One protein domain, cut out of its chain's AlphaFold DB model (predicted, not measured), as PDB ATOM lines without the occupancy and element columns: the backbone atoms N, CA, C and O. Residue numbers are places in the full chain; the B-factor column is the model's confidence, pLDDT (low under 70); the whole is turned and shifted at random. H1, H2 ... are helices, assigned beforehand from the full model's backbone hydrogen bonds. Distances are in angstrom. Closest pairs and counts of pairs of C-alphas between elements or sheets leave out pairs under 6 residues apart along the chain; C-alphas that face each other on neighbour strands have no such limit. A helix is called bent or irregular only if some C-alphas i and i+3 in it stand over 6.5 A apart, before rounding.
ATOM      1  N   PHE A   2      63.376 -35.690  42.908       60.16
ATOM      2  CA  PHE A   2      62.062 -35.045  42.719       60.16
ATOM      3  C   PHE A   2      61.828 -33.793  43.579       60.16
ATOM      4  O   PHE A   2      61.415 -32.782  43.035       60.16
ATOM      5  N   VAL A   3      62.190 -33.804  44.870       62.94
ATOM      6  CA  VAL A   3      62.077 -32.607  45.738       62.94
ATOM      7  C   VAL A   3      62.818 -31.401  45.140       62.94
ATOM      8  O   VAL A   3      62.222 -30.360  44.912       62.94
ATOM      9  N   ARG A   4      64.085 -31.589  44.743       65.81
ATOM     10  CA  ARG A   4      64.886 -30.551  44.067       65.81
ATOM     11  C   ARG A   4      64.341 -30.149  42.692       65.81
ATOM     12  O   ARG A   4      64.661 -29.067  42.219       65.81
ATOM     13  N   MET A   5      63.565 -31.011  42.029       62.66
ATOM     14  CA  MET A   5      62.895 -30.660  40.772       62.66
ATOM     15  C   MET A   5      61.685 -29.754  41.007       62.66
ATOM     16  O   MET A   5      61.413 -28.926  40.148       62.66
ATOM     17  N   CYS A   6      60.999 -29.877  42.147       56.19
ATOM     18  CA  CYS A   6      59.875 -29.009  42.509       56.19
ATOM     19  C   CYS A   6      60.313 -27.603  42.962       56.19
ATOM     20  O   CYS A   6      59.505 -26.685  42.918       56.19
ATOM     21  N   GLU A   7      61.562 -27.427  43.406       60.66
ATOM     22  CA  GLU A   7      62.041 -26.190  44.052       60.66
ATOM     23  C   GLU A   7      62.867 -25.256  43.139       60.66
ATOM     24  O   GLU A   7      63.151 -24.124  43.525       60.66
ATOM     25  N   ALA A   8      63.283 -25.690  41.943       59.34
ATOM     26  CA  ALA A   8      64.210 -24.926  41.096       59.34
ATOM     27  C   ALA A   8      63.494 -24.064  40.027       59.34
ATOM     28  O   ALA A   8      62.677 -24.605  39.279       59.34
ATOM     29  N   PRO A   9      63.841 -22.769  39.858       49.75
ATOM     30  CA  PRO A   9      63.346 -21.954  38.746       49.75
ATOM     31  C   PRO A   9      63.974 -22.435  37.428       49.75
ATOM     32  O   PRO A   9      65.197 -22.457  37.294       49.75
ATOM     33  N   MET A  10      63.158 -22.863  36.460       50.50
ATOM     34  CA  MET A  10      63.623 -23.436  35.187       50.50
ATOM     35  C   MET A  10      62.796 -22.970  33.982       50.50
ATOM     36  O   MET A  10      61.656 -22.540  34.128       50.50
ATOM     37  N   ASP A  11      63.390 -23.102  32.789       71.94
ATOM     38  CA  ASP A  11      62.760 -22.901  31.478       71.94
ATOM     39  C   ASP A  11      61.433 -23.683  31.341       71.94
ATOM     40  O   ASP A  11      61.322 -24.863  31.696       71.94
ATOM     41  N   PHE A  12      60.415 -22.999  30.816       64.06
ATOM     42  CA  PHE A  12      59.016 -23.424  30.749       64.06
ATOM     43  C   PHE A  12      58.825 -24.757  30.007       64.06
ATOM     44  O   PHE A  12      58.090 -25.632  30.472       64.06
ATOM     45  N   ASN A  13      59.535 -24.967  28.891       69.31
ATOM     46  CA  ASN A  13      59.418 -26.203  28.101       69.31
ATOM     47  C   ASN A  13      60.046 -27.413  28.802       69.31
ATOM     48  O   ASN A  13      59.518 -28.531  28.743       69.31
ATOM     49  N   THR A  14      61.157 -27.205  29.512       72.75
ATOM     50  CA  THR A  14      61.756 -28.269  30.323       72.75
ATOM     51  C   THR A  14      60.859 -28.633  31.506       72.75
ATOM     52  O   THR A  14      60.900 -29.778  31.963       72.75
ATOM     53  N   ASN A  15      60.029 -27.697  31.978       79.38
ATOM     54  CA  ASN A  15      59.123 -27.912  33.099       79.38
ATOM     55  C   ASN A  15      57.978 -28.871  32.737       79.38
ATOM     56  O   ASN A  15      57.828 -29.908  33.383       79.38
ATOM     57  N   LYS A  16      57.275 -28.641  31.617       84.12
ATOM     58  CA  LYS A  16      56.167 -29.517  31.174       84.12
ATOM     59  C   LYS A  16      56.578 -30.979  30.978       84.12
ATOM     60  O   LYS A  16      55.853 -31.905  31.338       84.12
ATOM     61  N   THR A  17      57.774 -31.210  30.431       86.56
ATOM     62  CA  THR A  17      58.290 -32.576  30.225       86.56
ATOM     63  C   THR A  17      58.528 -33.292  31.556       86.56
ATOM     64  O   THR A  17      58.218 -34.476  31.698       86.56
ATOM     65  N   LYS A  18      59.052 -32.572  32.555       86.88
ATOM     66  CA  LYS A  18      59.297 -33.106  33.901       86.88
ATOM     67  C   LYS A  18      57.999 -33.395  34.642       86.88
ATOM     68  O   LYS A  18      57.898 -34.434  35.285       86.88
ATOM     69  N   GLU A  19      57.015 -32.517  34.505       89.06
ATOM     70  CA  GLU A  19      55.667 -32.699  35.044       89.06
ATOM     71  C   GLU A  19      54.989 -33.946  34.470       89.06
ATOM     72  O   GLU A  19      54.541 -34.813  35.224       89.06
ATOM     73  N   ARG A  20      55.012 -34.109  33.138       89.31
ATOM     74  CA  ARG A  20      54.494 -35.315  32.477       89.31
ATOM     75  C   ARG A  20      55.218 -36.572  32.954       89.31
ATOM     76  O   ARG A  20      54.574 -37.579  33.239       89.31
ATOM     77  N   LEU A  21      56.547 -36.523  33.073       91.94
ATOM     78  CA  LEU A  21      57.320 -37.651  33.589       91.94
ATOM     79  C   LEU A  21      56.942 -37.982  35.040       91.94
ATOM     80  O   LEU A  21      56.798 -39.155  35.374       91.94
ATOM     81  N   PHE A  22      56.750 -36.973  35.890       92.81
ATOM     82  CA  PHE A  22      56.341 -37.164  37.278       92.81
ATOM     83  C   PHE A  22      54.963 -37.832  37.384       92.81
ATOM     84  O   PHE A  22      54.821 -38.817  38.110       92.81
ATOM     85  N   ILE A  23      53.983 -37.376  36.599       93.06
ATOM     86  CA  ILE A  23      52.654 -38.001  36.531       93.06
ATOM     87  C   ILE A  23      52.755 -39.444  36.014       93.06
ATOM     88  O   ILE A  23      52.148 -40.342  36.591       93.06
ATOM     89  N   ASN A  24      53.574 -39.708  34.991       93.06
ATOM     90  CA  ASN A  24      53.793 -41.068  34.485       93.06
ATOM     91  C   ASN A  24      54.414 -41.992  35.540       93.06
ATOM     92  O   ASN A  24      54.017 -43.151  35.650       93.06
ATOM     93  N   VAL A  25      55.363 -41.490  36.338       94.62
ATOM     94  CA  VAL A  25      55.949 -42.240  37.460       94.62
ATOM     95  C   VAL A  25      54.894 -42.524  38.526       94.62
ATOM     96  O   VAL A  25      54.806 -43.657  38.999       94.62
ATOM     97  N   PHE A  26      54.063 -41.536  38.870       95.56
ATOM     98  CA  PHE A  26      52.939 -41.731  39.784       95.56
ATOM     99  C   PHE A  26      51.996 -42.833  39.277       95.56
ATOM    100  O   PHE A  26      51.753 -43.805  39.994       95.56
ATOM    101  N   MET A  27      51.541 -42.747  38.023       95.62
ATOM    102  CA  MET A  27      50.659 -43.756  37.425       95.62
ATOM    103  C   MET A  27      51.309 -45.145  37.389       95.62
ATOM    104  O   MET A  27      50.687 -46.147  37.735       95.62
ATOM    105  N   PHE A  28      52.591 -45.219  37.023       95.50
ATOM    106  CA  PHE A  28      53.332 -46.477  36.975       95.50
ATOM    107  C   PHE A  28      53.425 -47.164  38.339       95.50
ATOM    108  O   PHE A  28      53.331 -48.391  38.408       95.50
ATOM    109  N   LEU A  29      53.626 -46.396  39.409       95.75
ATOM    110  CA  LEU A  29      53.691 -46.934  40.764       95.75
ATOM    111  C   LEU A  29      52.309 -47.398  41.215       95.75
ATOM    112  O   LEU A  29      52.130 -48.558  41.577       95.75
ATOM    113  N   PHE A  30      51.309 -46.525  41.128       96.25
ATOM    114  CA  PHE A  30      49.996 -46.797  41.700       96.25
ATOM    115  C   PHE A  30      49.076 -47.650  40.816       96.25
ATOM    116  O   PHE A  30      47.990 -48.016  41.249       96.25
ATOM    117  N   ARG A  31      49.506 -48.099  39.630       95.38
ATOM    118  CA  ARG A  31      48.793 -49.165  38.894       95.38
ATOM    119  C   ARG A  31      48.831 -50.531  39.597       95.38
ATOM    120  O   ARG A  31      48.029 -51.395  39.263       95.38
ATOM    121  N   ASN A  32      49.771 -50.751  40.525       93.88
ATOM    122  CA  ASN A  32      49.921 -52.005  41.266       93.88
ATOM    123  C   ASN A  32      49.550 -51.806  42.743       93.88
ATOM    124  O   ASN A  32      50.233 -51.096  43.478       93.88
ATOM    125  N   THR A  33      48.495 -52.470  43.206       94.38
ATOM    126  CA  THR A  33      48.033 -52.368  44.600       94.38
ATOM    127  C   THR A  33      49.029 -52.938  45.611       94.38
ATOM    128  O   THR A  33      48.983 -52.559  46.771       94.38
ATOM    129  N   ASN A  34      49.988 -53.774  45.204       93.25
ATOM    130  CA  ASN A  34      50.984 -54.327  46.126       93.25
ATOM    131  C   ASN A  34      52.029 -53.298  46.580       93.25
ATOM    132  O   ASN A  34      52.691 -53.513  47.593       93.25
ATOM    133  N   VAL A  35      52.214 -52.192  45.846       93.81
ATOM    134  CA  VAL A  35      53.245 -51.200  46.197       93.81
ATOM    135  C   VAL A  35      52.739 -50.064  47.085       93.81
ATOM    136  O   VAL A  35      53.535 -49.323  47.656       93.81
ATOM    137  N   VAL A  36      51.423 -49.934  47.260       94.94
ATOM    138  CA  VAL A  36      50.806 -48.796  47.968       94.94
ATOM    139  C   VAL A  36      51.131 -48.743  49.462       94.94
ATOM    140  O   VAL A  36      50.932 -47.707  50.092       94.94
ATOM    141  N   GLN A  37      51.612 -49.855  50.026       94.31
ATOM    142  CA  GLN A  37      51.977 -49.983  51.437       94.31
ATOM    143  C   GLN A  37      53.416 -49.527  51.723       94.31
ATOM    144  O   GLN A  37      53.748 -49.275  52.878       94.31
ATOM    145  N   TYR A  38      54.274 -49.389  50.705       96.44
ATOM    146  CA  TYR A  38      55.657 -48.965  50.922       96.44
ATOM    147  C   TYR A  38      55.730 -47.479  51.287       96.44
ATOM    148  O   TYR A  38      55.215 -46.624  50.568       96.44
ATOM    149  N   GLU A  39      56.476 -47.158  52.342       95.69
ATOM    150  CA  GLU A  39      56.700 -45.787  52.828       95.69
ATOM    151  C   GLU A  39      57.188 -44.835  51.719       95.69
ATOM    152  O   GLU A  39      56.703 -43.714  51.571       95.69
ATOM    153  N   LYS A  40      58.086 -45.306  50.843       95.31
ATOM    154  CA  LYS A  40      58.572 -44.518  49.695       95.31
ATOM    155  C   LYS A  40      57.456 -44.137  48.719       95.31
ATOM    156  O   LYS A  40      57.512 -43.057  48.134       95.31
ATOM    157  N   CYS A  41      56.451 -44.992  48.536       95.69
ATOM    158  CA  CYS A  41      55.294 -44.673  47.703       95.69
ATOM    159  C   CYS A  41      54.422 -43.600  48.365       95.69
ATOM    160  O   CYS A  41      53.947 -42.711  47.667       95.69
ATOM    161  N   GLN A  42      54.292 -43.611  49.694       96.00
ATOM    162  CA  GLN A  42      53.582 -42.561  50.436       96.00
ATOM    163  C   GLN A  42      54.262 -41.194  50.276       96.00
ATOM    164  O   GLN A  42      53.585 -40.192  50.054       96.00
ATOM    165  N   LEU A  43      55.602 -41.148  50.283       95.62
ATOM    166  CA  LEU A  43      56.354 -39.920  49.988       95.62
ATOM    167  C   LEU A  43      56.059 -39.394  48.577       95.62
ATOM    168  O   LEU A  43      55.854 -38.194  48.392       95.62
ATOM    169  N   ILE A  44      56.009 -40.282  47.580       96.25
ATOM    170  CA  ILE A  44      55.670 -39.910  46.198       96.25
ATOM    171  C   ILE A  44      54.220 -39.424  46.104       96.25
ATOM    172  O   ILE A  44      53.963 -38.437  45.418       96.25
ATOM    173  N   LEU A  45      53.289 -40.053  46.826       97.25
ATOM    174  CA  LEU A  45      51.907 -39.583  46.917       97.25
ATOM    175  C   LEU A  45      51.829 -38.187  47.548       97.25
ATOM    176  O   LEU A  45      51.156 -37.318  47.005       97.25
ATOM    177  N   GLY A  46      52.554 -37.935  48.640       96.50
ATOM    178  CA  GLY A  46      52.623 -36.609  49.258       96.50
ATOM    179  C   GLY A  46      53.156 -35.541  48.296       96.50
ATOM    180  O   GLY A  46      52.598 -34.447  48.211       96.50
ATOM    181  N   LEU A  47      54.188 -35.865  47.507       95.62
ATOM    182  CA  LEU A  47      54.680 -34.978  46.444       95.62
ATOM    183  C   LEU A  47      53.632 -34.757  45.350       95.62
ATOM    184  O   LEU A  47      53.483 -33.635  44.871       95.62
ATOM    185  N   PHE A  48      52.888 -35.799  44.978       95.81
ATOM    186  CA  PHE A  48      51.820 -35.700  43.988       95.81
ATOM    187  C   PHE A  48      50.696 -34.776  44.463       95.81
ATOM    188  O   PHE A  48      50.282 -33.896  43.713       95.81
ATOM    189  N   LEU A  49      50.258 -34.913  45.717       96.06
ATOM    190  CA  LEU A  49      49.226 -34.062  46.317       96.06
ATOM    191  C   LEU A  49      49.650 -32.588  46.363       96.06
ATOM    192  O   LEU A  49      48.873 -31.715  45.974       96.06
ATOM    193  N   LYS A  50      50.904 -32.315  46.743       94.31
ATOM    194  CA  LYS A  50      51.474 -30.959  46.705       94.31
ATOM    195  C   LYS A  50      51.530 -30.401  45.287       94.31
ATOM    196  O   LYS A  50      51.151 -29.256  45.065       94.31
ATOM    197  N   TYR A  51      51.951 -31.221  44.327       93.19
ATOM    198  CA  TYR A  51      52.016 -30.832  42.922       93.19
ATOM    199  C   TYR A  51      50.634 -30.433  42.375       93.19
ATOM    200  O   TYR A  51      50.482 -29.325  41.862       93.19
ATOM    201  N   ILE A  52      49.600 -31.267  42.556       92.75
ATOM    202  CA  ILE A  52      48.243 -30.950  42.067       92.75
ATOM    203  C   ILE A  52      47.591 -29.773  42.810       92.75
ATOM    204  O   ILE A  52      46.626 -29.191  42.316       92.75
ATOM    205  N   GLN A  53      48.085 -29.417  43.999       91.75
ATOM    206  CA  GLN A  53      47.617 -28.252  44.748       91.75
ATOM    207  C   GLN A  53      48.121 -26.935  44.142       91.75
ATOM    208  O   GLN A  53      47.368 -25.958  44.133       91.75
ATOM    209  N   SER A  54      49.366 -26.907  43.658       88.25
ATOM    210  CA  SER A  54      49.977 -25.742  43.001       88.25
ATOM    211  C   SER A  54      49.672 -25.644  41.506       88.25
ATOM    212  O   SER A  54      49.949 -24.616  40.900       88.25
ATOM    213  N   TYR A  55      49.143 -26.708  40.902       84.69
ATOM    214  CA  TYR A  55      48.987 -26.792  39.455       84.69
ATOM    215  C   TYR A  55      47.860 -25.896  38.923       84.69
ATOM    216  O   TYR A  55      46.693 -26.039  39.311       84.69
ATOM    217  N   GLU A  56      48.201 -25.002  37.995       78.94
ATOM    218  CA  GLU A  56      47.236 -24.276  37.172       78.94
ATOM    219  C   GLU A  56      46.886 -25.110  35.932       78.94
ATOM    220  O   GLU A  56      47.736 -25.773  35.350       78.94
ATOM    221  N   LEU A  57      45.603 -25.127  35.572       67.19
ATOM    222  CA  LEU A  57      45.029 -26.049  34.590       67.19
ATOM    223  C   LEU A  57      45.728 -25.998  33.218       67.19
ATOM    224  O   LEU A  57      45.601 -25.001  32.511       67.19
ATOM    225  N   ASP A  58      46.335 -27.114  32.807       68.88
ATOM    226  CA  ASP A  58      46.680 -27.413  31.411       68.88
ATOM    227  C   ASP A  58      45.760 -28.527  30.879       68.88
ATOM    228  O   ASP A  58      45.485 -29.522  31.556       68.88
ATOM    229  N   ASP A  59      45.261 -28.362  29.656       67.56
ATOM    230  CA  ASP A  59      44.260 -29.235  29.029       67.56
ATOM    231  C   ASP A  59      44.827 -30.600  28.583       67.56
ATOM    232  O   ASP A  59      44.072 -31.441  28.083       67.56
ATOM    233  N   GLU A  60      46.137 -30.830  28.741       73.94
ATOM    234  CA  GLU A  60      46.844 -32.016  28.238       73.94
ATOM    235  C   GLU A  60      46.690 -33.277  29.108       73.94
ATOM    236  O   GLU A  60      46.821 -34.391  28.599       73.94
ATOM    237  N   PHE A  61      46.381 -33.151  30.403       71.06
ATOM    238  CA  PHE A  61      46.286 -34.301  31.313       71.06
ATOM    239  C   PHE A  61      44.858 -34.849  31.391       71.06
ATOM    240  O   PHE A  61      44.161 -34.727  32.397       71.06
ATOM    241  N   LYS A  62      44.412 -35.466  30.292       65.50
ATOM    242  CA  LYS A  62      43.069 -36.058  30.155       65.50
ATOM    243  C   LYS A  62      43.076 -37.583  30.239       65.50
ATOM    244  O   LYS A  62      42.420 -38.248  29.442       65.50
ATOM    245  N   ASP A  63      43.825 -38.138  31.188       77.38
ATOM    246  CA  ASP A  63      44.004 -39.588  31.275       77.38
ATOM    247  C   ASP A  63      43.186 -40.218  32.412       77.38
ATOM    248  O   ASP A  63      43.379 -39.915  33.594       77.38
ATOM    249  N   ARG A  64      42.294 -41.144  32.044       87.25
ATOM    250  CA  ARG A  64      41.557 -42.016  32.970       87.25
ATOM    251  C   ARG A  64      42.506 -42.809  33.875       87.25
ATOM    252  O   ARG A  64      42.177 -43.053  35.033       87.25
ATOM    253  N   GLN A  65      43.711 -43.121  33.394       90.56
ATOM    254  CA  GLN A  65      44.729 -43.850  34.154       90.56
ATOM    255  C   GLN A  65      45.136 -43.140  35.451       90.56
ATOM    256  O   GLN A  65      45.495 -43.807  36.423       90.56
ATOM    257  N   ILE A  66      45.053 -41.806  35.511       92.56
ATOM    258  CA  ILE A  66      45.328 -41.059  36.745       92.56
ATOM    259  C   ILE A  66      44.245 -41.355  37.791       92.56
ATOM    260  O   ILE A  66      44.576 -41.568  38.955       92.56
ATOM    261  N   ILE A  67      42.968 -41.410  37.392       92.25
ATOM    262  CA  ILE A  67      41.855 -41.751  38.295       92.25
ATOM    263  C   ILE A  67      42.026 -43.178  38.815       92.25
ATOM    264  O   ILE A  67      41.940 -43.386  40.024       92.25
ATOM    265  N   ASP A  68      42.343 -44.134  37.938       94.00
ATOM    266  CA  ASP A  68      42.576 -45.532  38.326       94.00
ATOM    267  C   ASP A  68      43.758 -45.659  39.299       94.00
ATOM    268  O   ASP A  68      43.677 -46.348  40.317       94.00
ATOM    269  N   SER A  69      44.841 -44.925  39.035       95.94
ATOM    270  CA  SER A  69      46.024 -44.883  39.900       95.94
ATOM    271  C   SER A  69      45.704 -44.272  41.264       95.94
ATOM    272  O   SER A  69      46.093 -44.813  42.298       95.94
ATOM    273  N   VAL A  70      44.936 -43.180  41.305       96.00
ATOM    274  CA  VAL A  70      44.481 -42.604  42.573       96.00
ATOM    275  C   VAL A  70      43.557 -43.572  43.311       96.00
ATOM    276  O   VAL A  70      43.734 -43.765  44.512       96.00
ATOM    277  N   ASN A  71      42.642 -44.242  42.612       95.94
ATOM    278  CA  ASN A  71      41.741 -45.229  43.201       95.94
ATOM    279  C   ASN A  71      42.507 -46.390  43.852       95.94
ATOM    280  O   ASN A  71      42.236 -46.762  44.994       95.94
ATOM    281  N   ASN A  72      43.538 -46.899  43.179       97.00
ATOM    282  CA  ASN A  72      44.440 -47.887  43.759       97.00
ATOM    283  C   ASN A  72      45.217 -47.322  44.953       97.00
ATOM    284  O   ASN A  72      45.364 -48.009  45.962       97.00
ATOM    285  N   SER A  73      45.685 -46.071  44.886       97.38
ATOM    286  CA  SER A  73      46.432 -45.446  45.985       97.38
ATOM    287  C   SER A  73      45.609 -45.354  47.276       97.38
ATOM    288  O   SER A  73      46.132 -45.658  48.349       97.38
ATOM    289  N   VAL A  74      44.313 -45.030  47.178       97.25
ATOM    290  CA  VAL A  74      43.417 -44.868  48.338       97.25
ATOM    291  C   VAL A  74      42.880 -46.191  48.883       97.25
ATOM    292  O   VAL A  74      42.172 -46.188  49.883       97.25
ATOM    293  N   SER A  75      43.233 -47.332  48.280       96.50
ATOM    294  CA  SER A  75      42.959 -48.651  48.872       96.50
ATOM    295  C   SER A  75      43.746 -48.899  50.171       96.50
ATOM    296  O   SER A  75      43.418 -49.806  50.931       96.50
ATOM    297  N   CYS A  76      44.762 -48.073  50.445       97.06
ATOM    298  CA  CYS A  76      45.608 -48.113  51.634       97.06
ATOM    299  C   CYS A  76      45.195 -47.025  52.641       97.06
ATOM    300  O   CYS A  76      45.139 -45.847  52.286       97.06
ATOM    301  N   GLU A  77      44.963 -47.392  53.904       97.12
ATOM    302  CA  GLU A  77      44.504 -46.460  54.949       97.12
ATOM    303  C   GLU A  77      45.454 -45.260  55.192       97.12
ATOM    304  O   GLU A  77      44.975 -44.124  55.151       97.12
ATOM    305  N   PRO A  78      46.789 -45.427  55.325       97.69
ATOM    306  CA  PRO A  78      47.716 -44.292  55.423       97.69
ATOM    307  C   PRO A  78      47.628 -43.308  54.249       97.69
ATOM    308  O   PRO A  78      47.766 -42.099  54.423       97.69
ATOM    309  N   ASN A  79      47.350 -43.805  53.040       98.06
ATOM    310  CA  ASN A  79      47.197 -42.939  51.874       98.06
ATOM    311  C   ASN A  79      45.896 -42.137  51.956       98.06
ATOM    312  O   ASN A  79      45.907 -40.951  51.633       98.06
ATOM    313  N   LYS A  80      44.792 -42.730  52.438       98.25
ATOM    314  CA  LYS A  80      43.548 -41.979  52.699       98.25
ATOM    315  C   LYS A  80      43.796 -40.820  53.667       98.25
ATOM    316  O   LYS A  80      43.319 -39.716  53.411       98.25
ATOM    317  N   VAL A  81      44.590 -41.042  54.720       98.25
ATOM    318  CA  VAL A  81      44.996 -39.981  55.660       98.25
ATOM    319  C   VAL A  81      45.722 -38.844  54.940       98.25
ATOM    320  O   VAL A  81      45.364 -37.686  55.140       98.25
ATOM    321  N   LEU A  82      46.678 -39.151  54.054       98.06
ATOM    322  CA  LEU A  82      47.364 -38.131  53.246       98.06
ATOM    323  C   LEU A  82      46.385 -37.344  52.363       98.06
ATOM    324  O   LEU A  82      46.443 -36.116  52.327       98.06
ATOM    325  N   PHE A  83      45.441 -38.019  51.700       98.12
ATOM    326  CA  PHE A  83      44.404 -37.342  50.912       98.12
ATOM    327  C   PHE A  83      43.527 -36.416  51.764       98.12
ATOM    328  O   PHE A  83      43.149 -35.345  51.292       98.12
ATOM    329  N   ILE A  84      43.196 -36.794  52.998       97.94
ATOM    330  CA  ILE A  84      42.395 -35.955  53.897       97.94
ATOM    331  C   ILE A  84      43.221 -34.756  54.384       97.94
ATOM    332  O   ILE A  84      42.780 -33.614  54.245       97.94
ATOM    333  N   ASN A  85      44.435 -35.004  54.886       97.88
ATOM    334  CA  ASN A  85      45.319 -33.979  55.445       97.88
ATOM    335  C   ASN A  85      45.782 -32.955  54.404       97.88
ATOM    336  O   ASN A  85      45.987 -31.801  54.749       97.88
ATOM    337  N   GLU A  86      45.932 -33.330  53.137       96.94
ATOM    338  CA  GLU A  86      46.352 -32.395  52.081       96.94
ATOM    339  C   GLU A  86      45.159 -31.826  51.288       96.94
ATOM    340  O   GLU A  86      45.333 -31.178  50.255       96.94
ATOM    341  N   ASN A  87      43.919 -32.081  51.735       96.44
ATOM    342  CA  ASN A  87      42.692 -31.749  51.000       96.44
ATOM    343  C   ASN A  87      42.740 -32.240  49.535       96.44
ATOM    344  O   ASN A  87      42.300 -31.569  48.591       96.44
ATOM    345  N   GLY A  88      43.311 -33.431  49.357       96.19
ATOM    346  CA  GLY A  88      43.660 -34.029  48.080       96.19
ATOM    347  C   GLY A  88      42.467 -34.137  47.146       96.19
ATOM    348  O   GLY A  88      42.614 -33.844  45.969       96.19
ATOM    349  N   MET A  89      41.266 -34.438  47.655       96.06
ATOM    350  CA  MET A  89      40.064 -34.512  46.813       96.06
ATOM    351  C   MET A  89      39.665 -33.154  46.221       96.06
ATOM    352  O   MET A  89      39.336 -33.079  45.038       96.06
ATOM    353  N   LEU A  90      39.767 -32.052  46.977       94.88
ATOM    354  CA  LEU A  90      39.519 -30.718  46.418       94.88
ATOM    355  C   LEU A  90      40.579 -30.342  45.375       94.88
ATOM    356  O   LEU A  90      40.239 -29.767  44.336       94.88
ATOM    357  N   CYS A  91      41.852 -30.633  45.650       93.94
ATOM    358  CA  CYS A  91      42.949 -30.383  44.712       93.94
ATOM    359  C   CYS A  91      42.770 -31.213  43.436       93.94
ATOM    360  O   CYS A  91      42.834 -30.674  42.336       93.94
ATOM    361  N   PHE A  92      42.389 -32.478  43.577       92.12
ATOM    362  CA  PHE A  92      42.076 -33.380  42.476       92.12
ATOM    363  C   PHE A  92      40.892 -32.874  41.643       92.12
ATOM    364  O   PHE A  92      40.960 -32.808  40.417       92.12
ATOM    365  N   TYR A  93      39.829 -32.392  42.292       90.94
ATOM    366  CA  TYR A  93      38.718 -31.744  41.597       90.94
ATOM    367  C   TYR A  93      39.152 -30.496  40.820       90.94
ATOM    368  O   TYR A  93      38.628 -30.226  39.737       90.94
ATOM    369  N   LYS A  94      40.081 -29.692  41.354       90.19
ATOM    370  CA  LYS A  94      40.632 -28.544  40.619       90.19
ATOM    371  C   LYS A  94      41.428 -29.018  39.407       90.19
ATOM    372  O   LYS A  94      41.118 -28.543  38.319       90.19
ATOM    373  N   PHE A  95      42.333 -29.974  39.608       87.69
ATOM    374  CA  PHE A  95      43.236 -30.538  38.606       87.69
ATOM    375  C   PHE A  95      42.498 -31.075  37.371       87.69
ATOM    376  O   PHE A  95      42.884 -30.776  36.251       87.69
ATOM    377  N   PHE A  96      41.361 -31.760  37.542       82.88
ATOM    378  CA  PHE A  96      40.596 -32.311  36.410       82.88
ATOM    379  C   PHE A  96      39.691 -31.311  35.665       82.88
ATOM    380  O   PHE A  96      39.024 -31.685  34.702       82.88
ATOM    381  N   GLY A  97      39.646 -30.034  36.071       78.06
ATOM    382  CA  GLY A  97      39.173 -28.941  35.210       78.06
ATOM    383  C   GLY A  97      37.863 -29.184  34.446       78.06
ATOM    384  O   GLY A  97      36.793 -29.270  35.048       78.06
ATOM    385  N   SER A  98      37.952 -29.224  33.113       64.31
ATOM    386  CA  SER A  98      36.851 -29.390  32.148       64.31
ATOM    387  C   SER A  98      36.277 -30.816  32.091       64.31
ATOM    388  O   SER A  98      35.105 -30.993  31.753       64.31
ATOM    389  N   LEU A  99      37.039 -31.829  32.518       66.56
ATOM    390  CA  LEU A  99      36.626 -33.239  32.531       66.56
ATOM    391  C   LEU A  99      35.604 -33.581  33.627       66.56
ATOM    392  O   LEU A  99      35.047 -34.682  33.649       66.56
ATOM    393  N   LYS A 100      35.300 -32.618  34.507       68.62
ATOM    394  CA  LYS A 100      34.392 -32.761  35.655       68.62
ATOM    395  C   LYS A 100      33.054 -33.404  35.330       68.62
ATOM    396  O   LYS A 100      32.533 -34.121  36.173       68.62
ATOM    397  N   LYS A 101      32.475 -33.135  34.155       81.62
ATOM    398  CA  LYS A 101      31.150 -33.672  33.809       81.62
ATOM    399  C   LYS A 101      31.198 -35.164  33.472       81.62
ATOM    400  O   LYS A 101      30.338 -35.895  33.946       81.62
ATOM    401  N   ALA A 102      32.200 -35.608  32.711       87.25
ATOM    402  CA  ALA A 102      32.308 -37.004  32.277       87.25
ATOM    403  C   ALA A 102      32.640 -37.952  33.440       87.25
ATOM    404  O   ALA A 102      32.105 -39.053  33.507       87.25
ATOM    405  N   TYR A 103      33.458 -37.492  34.392       88.19
ATOM    406  CA  TYR A 103      33.962 -38.323  35.493       88.19
ATOM    407  C   TYR A 103      33.360 -37.990  36.863       88.19
ATOM    408  O   TYR A 103      33.851 -38.475  37.880       88.19
ATOM    409  N   ALA A 104      32.289 -37.189  36.933       89.62
ATOM    410  CA  ALA A 104      31.677 -36.799  38.210       89.62
ATOM    411  C   ALA A 104      31.317 -38.011  39.088       89.62
ATOM    412  O   ALA A 104      31.537 -37.987  40.296       89.62
ATOM    413  N   GLY A 105      30.781 -39.077  38.484       91.69
ATOM    414  CA  GLY A 105      30.400 -40.293  39.203       91.69
ATOM    415  C   GLY A 105      31.595 -41.054  39.782       91.69
ATOM    416  O   GLY A 105      31.567 -41.422  40.954       91.69
ATOM    417  N   GLU A 106      32.648 -41.266  38.989       93.12
ATOM    418  CA  GLU A 106      33.882 -41.934  39.437       93.12
ATOM    419  C   GLU A 106      34.597 -41.107  40.513       93.12
ATOM    420  O   GLU A 106      34.988 -41.645  41.548       93.12
ATOM    421  N   TYR A 107      34.657 -39.785  40.334       92.38
ATOM    422  CA  TYR A 107      35.194 -38.859  41.328       92.38
ATOM    423  C   TYR A 107      34.453 -38.952  42.669       92.38
ATOM    424  O   TYR A 107      35.084 -39.030  43.718       92.38
ATOM    425  N   LEU A 108      33.117 -38.984  42.664       93.44
ATOM    426  CA  LEU A 108      32.341 -39.091  43.904       93.44
ATOM    427  C   LEU A 108      32.525 -40.445  44.599       93.44
ATOM    428  O   LEU A 108      32.591 -40.479  45.825       93.44
ATOM    429  N   LYS A 109      32.660 -41.544  43.845       95.56
ATOM    430  CA  LYS A 109      33.013 -42.858  44.416       95.56
ATOM    431  C   LYS A 109      34.392 -42.827  45.072       95.56
ATOM    432  O   LYS A 109      34.573 -43.376  46.154       95.56
ATOM    433  N   LEU A 110      35.344 -42.150  44.437       95.56
ATOM    434  CA  LEU A 110      36.682 -41.972  44.979       95.56
ATOM    435  C   LEU A 110      36.666 -41.130  46.267       95.56
ATOM    436  O   LEU A 110      37.301 -41.507  47.249       95.56
ATOM    437  N   CYS A 111      35.895 -40.038  46.301       95.75
ATOM    438  CA  CYS A 111      35.694 -39.236  47.512       95.75
ATOM    439  C   CYS A 111      35.113 -40.064  48.659       95.75
ATOM    440  O   CYS A 111      35.597 -39.964  49.784       95.75
ATOM    441  N   ASP A 112      34.093 -40.878  48.375       96.00
ATOM    442  CA  ASP A 112      33.466 -41.755  49.365       96.00
ATOM    443  C   ASP A 112      34.469 -42.789  49.901       96.00
ATOM    444  O   ASP A 112      34.580 -42.966  51.112       96.00
ATOM    445  N   SER A 113      35.294 -43.375  49.024       97.06
ATOM    446  CA  SER A 113      36.389 -44.277  49.412       97.06
ATOM    447  C   SER A 113      37.389 -43.607  50.363       97.06
ATOM    448  O   SER A 113      37.707 -44.166  51.414       97.06
ATOM    449  N   VAL A 114      37.821 -42.374  50.076       96.81
ATOM    450  CA  VAL A 114      38.699 -41.606  50.980       96.81
ATOM    451  C   VAL A 114      37.998 -41.293  52.308       96.81
ATOM    452  O   VAL A 114      38.565 -41.508  53.377       96.81
ATOM    453  N   CYS A 115      36.738 -40.854  52.262       96.81
ATOM    454  CA  CYS A 115      35.946 -40.490  53.445       96.81
ATOM    455  C   CYS A 115      35.486 -41.706  54.281       96.81
ATOM    456  O   CYS A 115      34.987 -41.554  55.402       96.81
ATOM    457  N   SER A 116      35.679 -42.926  53.771       97.06
ATOM    458  CA  SER A 116      35.429 -44.188  54.476       97.06
ATOM    459  C   SER A 116      36.557 -44.608  55.437       97.06
ATOM    460  O   SER A 116      36.521 -45.724  55.940       97.06
ATOM    461  N   LEU A 117      37.519 -43.714  55.724       97.56
ATOM    462  CA  LEU A 117      38.673 -43.916  56.619       97.56
ATOM    463  C   LEU A 117      38.345 -44.699  57.902       97.56
ATOM    464  O   LEU A 117      37.380 -44.368  58.596       97.56
ATOM    465  N   ASP A 118      39.156 -45.689  58.258       97.06
ATOM    466  CA  ASP A 118      38.952 -46.462  59.485       97.06
ATOM    467  C   ASP A 118      39.124 -45.606  60.760       97.06
ATOM    468  O   ASP A 118      39.967 -44.709  60.825       97.06
ATOM    469  N   SER A 119      38.333 -45.875  61.808       96.81
ATOM    470  CA  SER A 119      38.419 -45.122  63.072       96.81
ATOM    471  C   SER A 119      39.749 -45.298  63.805       96.81
ATOM    472  O   SER A 119      40.118 -44.441  64.605       96.81
ATOM    473  N   SER A 120      40.495 -46.367  63.521       97.19
ATOM    474  CA  SER A 120      41.864 -46.523  64.012       97.19
ATOM    475  C   SER A 120      42.800 -45.445  63.480       97.19
ATOM    476  O   SER A 120      43.806 -45.195  64.107       97.19
ATOM    477  N   GLN A 121      42.500 -44.758  62.376       97.75
ATOM    478  CA  GLN A 121      43.427 -43.782  61.788       97.75
ATOM    479  C   GLN A 121      43.233 -42.348  62.297       97.75
ATOM    480  O   GLN A 121      43.899 -41.433  61.817       97.75
ATOM    481  N   ILE A 122      42.337 -42.121  63.265       97.56
ATOM    482  CA  ILE A 122      41.990 -40.770  63.743       97.56
ATOM    483  C   ILE A 122      43.224 -39.995  64.225       97.56
ATOM    484  O   ILE A 122      43.340 -38.808  63.936       97.56
ATOM    485  N   TYR A 123      44.167 -40.650  64.908       97.56
ATOM    486  CA  TYR A 123      45.373 -40.002  65.445       97.56
ATOM    487  C   TYR A 123      46.364 -39.524  64.375       97.56
ATOM    488  O   TYR A 123      47.250 -38.733  64.680       97.56
ATOM    489  N   ALA A 124      46.232 -39.994  63.132       97.56
ATOM    490  CA  ALA A 124      47.067 -39.552  62.019       97.56
ATOM    491  C   ALA A 124      46.470 -38.337  61.276       97.56
ATOM    492  O   ALA A 124      47.105 -37.773  60.381       97.56
ATOM    493  N   LEU A 125      45.247 -37.921  61.629       98.12
ATOM    494  CA  LEU A 125      44.593 -36.762  61.034       98.12
ATOM    495  C   LEU A 125      45.129 -35.451  61.617       98.12
ATOM    496  O   LEU A 125      45.255 -35.290  62.828       98.12
ATOM    497  N   SER A 126      45.372 -34.477  60.742       97.94
ATOM    498  CA  SER A 126      45.664 -33.094  61.118       97.94
ATOM    499  C   SER A 126      44.366 -32.285  61.140       97.94
ATOM    500  O   SER A 126      43.815 -31.937  60.093       97.94
ATOM    501  N   PHE A 127      43.860 -31.976  62.338       97.75
ATOM    502  CA  PHE A 127      42.616 -31.213  62.501       97.75
ATOM    503  C   PHE A 127      42.718 -29.779  61.967       97.75
ATOM    504  O   PHE A 127      41.743 -29.264  61.418       97.75
ATOM    505  N   GLU A 128      43.900 -29.162  62.049       98.06
ATOM    506  CA  GLU A 128      44.180 -27.859  61.437       98.06
ATOM    507  C   GLU A 128      44.025 -27.929  59.913       98.06
ATOM    508  O   GLU A 128      43.337 -27.109  59.299       98.06
ATOM    509  N   ASN A 129      44.597 -28.960  59.286       97.12
ATOM    510  CA  ASN A 129      44.490 -29.119  57.843       97.12
ATOM    511  C   ASN A 129      43.059 -29.427  57.398       97.12
ATOM    512  O   ASN A 129      42.610 -28.893  56.382       97.12
ATOM    513  N   ILE A 130      42.327 -30.244  58.161       97.88
ATOM    514  CA  ILE A 130      40.910 -30.524  57.902       97.88
ATOM    515  C   ILE A 130      40.090 -29.233  58.007       97.88
ATOM    516  O   ILE A 130      39.322 -28.933  57.096       97.88
ATOM    517  N   THR A 131      40.295 -28.445  59.064       98.06
ATOM    518  CA  THR A 131      39.673 -27.126  59.269       98.06
ATOM    519  C   THR A 131      39.919 -26.211  58.067       98.06
ATOM    520  O   THR A 131      38.981 -25.706  57.440       98.06
ATOM    521  N   ASN A 132      41.180 -26.071  57.658       97.56
ATOM    522  CA  ASN A 132      41.566 -25.289  56.484       97.56
ATOM    523  C   ASN A 132      40.940 -25.838  55.193       97.56
ATOM    524  O   ASN A 132      40.519 -25.075  54.318       97.56
ATOM    525  N   GLY A 133      40.868 -27.161  55.061       96.81
ATOM    526  CA  GLY A 133      40.295 -27.843  53.911       96.81
ATOM    527  C   GLY A 133      38.792 -27.608  53.770       96.81
ATOM    528  O   GLY A 133      38.341 -27.187  52.703       96.81
ATOM    529  N   VAL A 134      38.037 -27.804  54.853       97.62
ATOM    530  CA  VAL A 134      36.585 -27.580  54.924       97.62
ATOM    531  C   VAL A 134      36.249 -26.125  54.605       97.62
ATOM    532  O   VAL A 134      35.426 -25.872  53.724       97.62
ATOM    533  N   ASN A 135      36.941 -25.163  55.221       97.62
ATOM    534  CA  ASN A 135      36.690 -23.740  54.977       97.62
ATOM    535  C   ASN A 135      36.985 -23.327  53.526       97.62
ATOM    536  O   ASN A 135      36.232 -22.545  52.941       97.62
ATOM    537  N   LYS A 136      38.019 -23.904  52.895       96.44
ATOM    538  CA  LYS A 136      38.290 -23.707  51.458       96.44
ATOM    539  C   LYS A 136      37.168 -24.261  50.573       96.44
ATOM    540  O   LYS A 136      36.871 -23.657  49.541       96.44
ATOM    541  N   ILE A 137      36.563 -25.396  50.937       96.19
ATOM    542  CA  ILE A 137      35.437 -25.979  50.185       96.19
ATOM    543  C   ILE A 137      34.191 -25.103  50.337       96.19
ATOM    544  O   ILE A 137      33.600 -24.744  49.321       96.19
ATOM    545  N   ILE A 138      33.840 -24.711  51.569       96.75
ATOM    546  CA  ILE A 138      32.687 -23.844  51.865       96.75
ATOM    547  C   ILE A 138      32.793 -22.522  51.096       96.75
ATOM    548  O   ILE A 138      31.880 -22.164  50.360       96.75
ATOM    549  N   TRP A 139      33.940 -21.840  51.170       95.62
ATOM    550  CA  TRP A 139      34.135 -20.569  50.463       95.62
ATOM    551  C   TRP A 139      34.042 -20.718  48.938       95.62
ATOM    552  O   TRP A 139      33.501 -19.868  48.236       95.62
ATOM    553  N   LYS A 140      34.538 -21.835  48.393       94.00
ATOM    554  CA  LYS A 140      34.432 -22.099  46.955       94.00
ATOM    555  C   LYS A 140      32.999 -22.423  46.522       94.00
ATOM    556  O   LYS A 140      32.639 -22.152  45.374       94.00
ATOM    557  N   LEU A 141      32.208 -23.032  47.401       92.62
ATOM    558  CA  LEU A 141      30.797 -23.308  47.155       92.62
ATOM    559  C   LEU A 141      29.966 -22.041  47.113       92.62
ATOM    560  O   LEU A 141      29.228 -21.868  46.149       92.62
ATOM    561  N   ASP A 142      30.180 -21.146  48.071       90.06
ATOM    562  CA  ASP A 142      29.556 -19.824  48.110       90.06
ATOM    563  C   ASP A 142      29.721 -19.082  46.767       90.06
ATOM    564  O   ASP A 142      28.755 -18.652  46.140       90.06
ATOM    565  N   MET A 143      30.940 -19.100  46.218       88.56
ATOM    566  CA  MET A 143      31.262 -18.420  44.958       88.56
ATOM    567  C   MET A 143      30.750 -19.117  43.687       88.56
ATOM    568  O   MET A 143      30.605 -18.470  42.653       88.56
ATOM    569  N   THR A 144      30.562 -20.444  43.693       89.62
ATOM    570  CA  THR A 144      30.365 -21.207  42.437       89.62
ATOM    571  C   THR A 144      29.117 -22.079  42.368       89.62
ATOM    572  O   THR A 144      28.774 -22.504  41.264       89.62
ATOM    573  N   ARG A 145      28.471 -22.380  43.505       85.69
ATOM    574  CA  ARG A 145      27.270 -23.233  43.632       85.69
ATOM    575  C   ARG A 145      27.350 -24.539  42.834       85.69
ATOM    576  O   ARG A 145      26.478 -24.880  42.035       85.69
ATOM    577  N   ARG A 146      28.478 -25.249  42.958       87.38
ATOM    578  CA  ARG A 146      28.729 -26.484  42.201       87.38
ATOM    579  C   ARG A 146      28.337 -27.722  43.006       87.38
ATOM    580  O   ARG A 146      29.075 -28.114  43.904       87.38
ATOM    581  N   ILE A 147      27.323 -28.441  42.524       89.38
ATOM    582  CA  ILE A 147      26.785 -29.697  43.095       89.38
ATOM    583  C   ILE A 147      27.865 -30.721  43.495       89.38
ATOM    584  O   ILE A 147      27.772 -31.379  44.528       89.38
ATOM    585  N   VAL A 148      28.924 -30.890  42.693       90.06
ATOM    586  CA  VAL A 148      29.999 -31.857  43.002       90.06
ATOM    587  C   VAL A 148      30.769 -31.474  44.273       90.06
ATOM    588  O   VAL A 148      31.154 -32.351  45.044       90.06
ATOM    589  N   LEU A 149      30.986 -30.176  44.499       92.81
ATOM    590  CA  LEU A 149      31.648 -29.683  45.705       92.81
ATOM    591  C   LEU A 149      30.733 -29.785  46.932       92.81
ATOM    592  O   LEU A 149      31.232 -30.063  48.016       92.81
ATOM    593  N   GLU A 150      29.416 -29.632  46.762       93.88
ATOM    594  CA  GLU A 150      28.429 -29.791  47.845       93.88
ATOM    595  C   GLU A 150      28.437 -31.240  48.328       93.88
ATOM    596  O   GLU A 150      28.615 -31.514  49.512       93.88
ATOM    597  N   LYS A 151      28.393 -32.193  47.388       94.19
ATOM    598  CA  LYS A 151      28.499 -33.624  47.700       94.19
ATOM    599  C   LYS A 151      29.822 -33.985  48.376       94.19
ATOM    600  O   LYS A 151      29.805 -34.756  49.332       94.19
ATOM    601  N   LEU A 152      30.947 -33.421  47.921       95.31
ATOM    602  CA  LEU A 152      32.242 -33.593  48.595       95.31
ATOM    603  C   LEU A 152      32.180 -33.080  50.041       95.31
ATOM    604  O   LEU A 152      32.603 -33.785  50.955       95.31
ATOM    605  N   LEU A 153      31.639 -31.877  50.248       96.81
ATOM    606  CA  LEU A 153      31.492 -31.292  51.577       96.81
ATOM    607  C   LEU A 153      30.669 -32.209  52.491       96.81
ATOM    608  O   LEU A 153      31.080 -32.493  53.613       96.81
ATOM    609  N   PHE A 154      29.548 -32.736  51.997       96.56
ATOM    610  CA  PHE A 154      28.681 -33.626  52.771       96.56
ATOM    611  C   PHE A 154      29.356 -34.960  53.107       96.56
ATOM    612  O   PHE A 154      29.190 -35.452  54.223       96.56
ATOM    613  N   MET A 155      30.154 -35.523  52.192       96.56
ATOM    614  CA  MET A 155      30.965 -36.720  52.462       96.56
ATOM    615  C   MET A 155      32.006 -36.469  53.558       96.56
ATOM    616  O   MET A 155      32.134 -37.288  54.469       96.56
ATOM    617  N   ILE A 156      32.691 -35.319  53.520       97.38
ATOM    618  CA  ILE A 156      33.655 -34.932  54.558       97.38
ATOM    619  C   ILE A 156      32.939 -34.797  55.900       97.38
ATOM    620  O   ILE A 156      33.321 -35.449  56.864       97.38
ATOM    621  N   PHE A 157      31.850 -34.036  55.978       97.88
ATOM    622  CA  PHE A 157      31.115 -33.873  57.233       97.88
ATOM    623  C   PHE A 157      30.526 -35.189  57.772       97.88
ATOM    624  O   PHE A 157      30.536 -35.420  58.983       97.88
ATOM    625  N   LYS A 158      30.081 -36.093  56.890       96.69
ATOM    626  CA  LYS A 158      29.678 -37.457  57.259       96.69
ATOM    627  C   LYS A 158      30.846 -38.242  57.863       96.69
ATOM    628  O   LYS A 158      30.658 -38.920  58.873       96.69
ATOM    629  N   MET A 159      32.044 -38.142  57.285       97.94
ATOM    630  CA  MET A 159      33.262 -38.732  57.850       97.94
ATOM    631  C   MET A 159      33.573 -38.141  59.228       97.94
ATOM    632  O   MET A 159      33.762 -38.900  60.173       97.94
ATOM    633  N   LEU A 160      33.564 -36.814  59.375       97.38
ATOM    634  CA  LEU A 160      33.856 -36.138  60.645       97.38
ATOM    635  C   LEU A 160      32.872 -36.533  61.754       97.38
ATOM    636  O   LEU A 160      33.287 -36.795  62.884       97.38
ATOM    637  N   SER A 161      31.580 -36.631  61.423       96.31
ATOM    638  CA  SER A 161      30.534 -37.126  62.328       96.31
ATOM    639  C   SER A 161      30.788 -38.581  62.733       96.31
ATOM    640  O   SER A 161      30.792 -38.898  63.924       96.31
ATOM    641  N   ARG A 162      31.073 -39.465  61.766       96.00
ATOM    642  CA  ARG A 162      31.367 -40.888  62.014       96.00
ATOM    643  C   ARG A 162      32.598 -41.084  62.899       96.00
ATOM    644  O   ARG A 162      32.565 -41.926  63.791       96.00
ATOM    645  N   LEU A 163      33.653 -40.306  62.661       96.62
ATOM    646  CA  LEU A 163      34.899 -40.337  63.429       96.62
ATOM    647  C   LEU A 163      34.805 -39.575  64.762       96.62
ATOM    648  O   LEU A 163      35.744 -39.627  65.546       96.62
ATOM    649  N   ARG A 164      33.680 -38.898  65.042       96.56
ATOM    650  CA  ARG A 164      33.443 -38.094  66.254       96.56
ATOM    651  C   ARG A 164      34.489 -36.994  66.481       96.56
ATOM    652  O   ARG A 164      34.822 -36.704  67.621       96.56
ATOM    653  N   ILE A 165      34.969 -36.368  65.403       97.31
ATOM    654  CA  ILE A 165      35.978 -35.292  65.466       97.31
ATOM    655  C   ILE A 165      35.438 -33.902  65.109       97.31
ATOM    656  O   ILE A 165      36.206 -32.964  64.924       97.31
ATOM    657  N   LEU A 166      34.112 -33.745  65.007       96.62
ATOM    658  CA  LEU A 166      33.482 -32.451  64.708       96.62
ATOM    659  C   LEU A 166      33.831 -31.364  65.738       96.62
ATOM    660  O   LEU A 166      33.959 -30.208  65.366       96.62
ATOM    661  N   ASN A 167      34.022 -31.733  67.005       96.06
ATOM    662  CA  ASN A 167      34.417 -30.836  68.097       96.06
ATOM    663  C   ASN A 167      35.875 -30.353  68.009       96.06
ATOM    664  O   ASN A 167      36.258 -29.457  68.757       96.06
ATOM    665  N   HIS A 168      36.689 -30.967  67.148       96.88
ATOM    666  CA  HIS A 168      38.104 -30.643  66.978       96.88
ATOM    667  C   HIS A 168      38.376 -29.756  65.762       96.88
ATOM    668  O   HIS A 168      39.530 -29.429  65.501       96.88
ATOM    669  N   ILE A 169      37.338 -29.390  65.008       97.12
ATOM    670  CA  ILE A 169      37.473 -28.551  63.822       97.12
ATOM    671  C   ILE A 169      36.658 -27.270  63.960       97.12
ATOM    672  O   ILE A 169      35.603 -27.246  64.592       97.12
ATOM    673  N   GLU A 170      37.130 -26.219  63.300       96.38
ATOM    674  CA  GLU A 170      36.421 -24.948  63.201       96.38
ATOM    675  C   GLU A 170      35.960 -24.734  61.760       96.38
ATOM    676  O   GLU A 170      36.704 -24.930  60.798       96.38
ATOM    677  N   PHE A 171      34.709 -24.334  61.575       96.62
ATOM    678  CA  PHE A 171      34.185 -24.039  60.249       96.62
ATOM    679  C   PHE A 171      33.162 -22.912  60.306       96.62
ATOM    680  O   PHE A 171      32.555 -22.654  61.343       96.62
ATOM    681  N   LYS A 172      32.966 -22.240  59.169       95.56
ATOM    682  CA  LYS A 172      31.959 -21.182  59.028       95.56
ATOM    683  C   LYS A 172      30.549 -21.772  59.094       95.56
ATOM    684  O   LYS A 172      30.024 -22.231  58.077       95.56
TER     685      LYS A 172
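AT A GLANCE: This is residues 2 to 172 of the 542 residues of an uncharacterized protein of Thelohanellus kitauei (UniProt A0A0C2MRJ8). Two helical hairpins, H2 with H3 and H10 with H11, make the two ends of a compact helical body, with H5 and H6 in the middle between them. H2, H4, H8 and H11 follow one another in an arc along one side, and residues 7 to 14, of which residue 7 belongs to H1 and 12 to 14 belong to H2, stick out at one end. The printed part has 171 residues with eleven named helices, H1 to H11 in chain order, and no named strand; the class is all helix, packed part aligned and part crossed. It is compact, with a radius of gyration of the C-alphas of 15.9 A and spans of 46 by 37 by 30 A.

HOW THE PARTS SIT: H1, residues 2 to 7, is near H2, residues 12 to 30. H2 and H3, residues 39 to 54, form a hairpin, opposite ways at a steep tilt of 42 degrees; residues 23 to 29 alone touch residues 41 to 48, closest at the C-alphas of Phe 26 and Ile 44, 7.2 A. H2 touches H4, residues 64 to 73, with residues 23 to 30 alone, closest at the C-alphas of Phe 30 and Ser 69, 4.8 A. The hub is H5, residues 77 to 85. It touches residues 42 to 49 of H3 at a shallow tilt of 24 degrees, closest at the C-alphas of Gln 42 and Asn 79, 6.6 A. H6, residues 88 to 95, touches residues 49 to 53 of H3, closest at the C-alphas of Gln 53 and Cys 91, 5.1 A. H7, residues 97 to 101, touches no helix. Residues 114 to 115 of H8, residues 104 to 115, touch H5 about perpendicular at 74 degrees, closest at the C-alphas of Lys 80 and Val 114, 5.2 A. H9, residues 119 to 124, touches H5, closest at the C-alphas of Val 81 and Ala 124, 6.7 A. H10, residues 127 to 144, and H5 only just touch, only at their ends, with 3 pairs of C-alphas within 8 A; the closest are those of Asn 85 and Asn 129, 5.5 A. H11, residues 147 to 162, forms a hairpin with H10, closest at the C-alphas of Leu 141 and Leu 149, 6.6 A, and touches H8 at a shallow tilt of 17 degrees, closest at the C-alphas of Cys 115 and Met 159, 5.4 A. Every O i to N i+4 pair is within hydrogen-bond range in H1, H3, H4, H5, H6, H8, H10 and H11; the figures are 14 of 15 in H2, 0 of 1 in H7, with 0 of 2 O i to N i+3 pairs, and 0 of 2 in H9, with 2 of 3.

IN THESE COORDINATES: H1 begins at C-alpha 2, (62.062, -35.045, 42.719). From first to last C-alpha H2 measures 27.3 A, H3 23.3 A, H10 25.5 A and H11 22.5 A, ending at C-alpha 162, (31.367, -40.888, 62.014). H7 and H9 are irregular: C-alphas 98 and 101 are 7.3 A apart, and 120 and 123 are 7.5 A apart.

THE WHOLE: The two C-alphas farthest apart, of Asp 11 and Arg 164, are 48.0 A apart. The printed part has no cut and no long link. Mean pLDDT of the printed part is 90.3; residues 2 to 10, 12 to 13, 57 to 59, 62 and 98 to 100 are under 70.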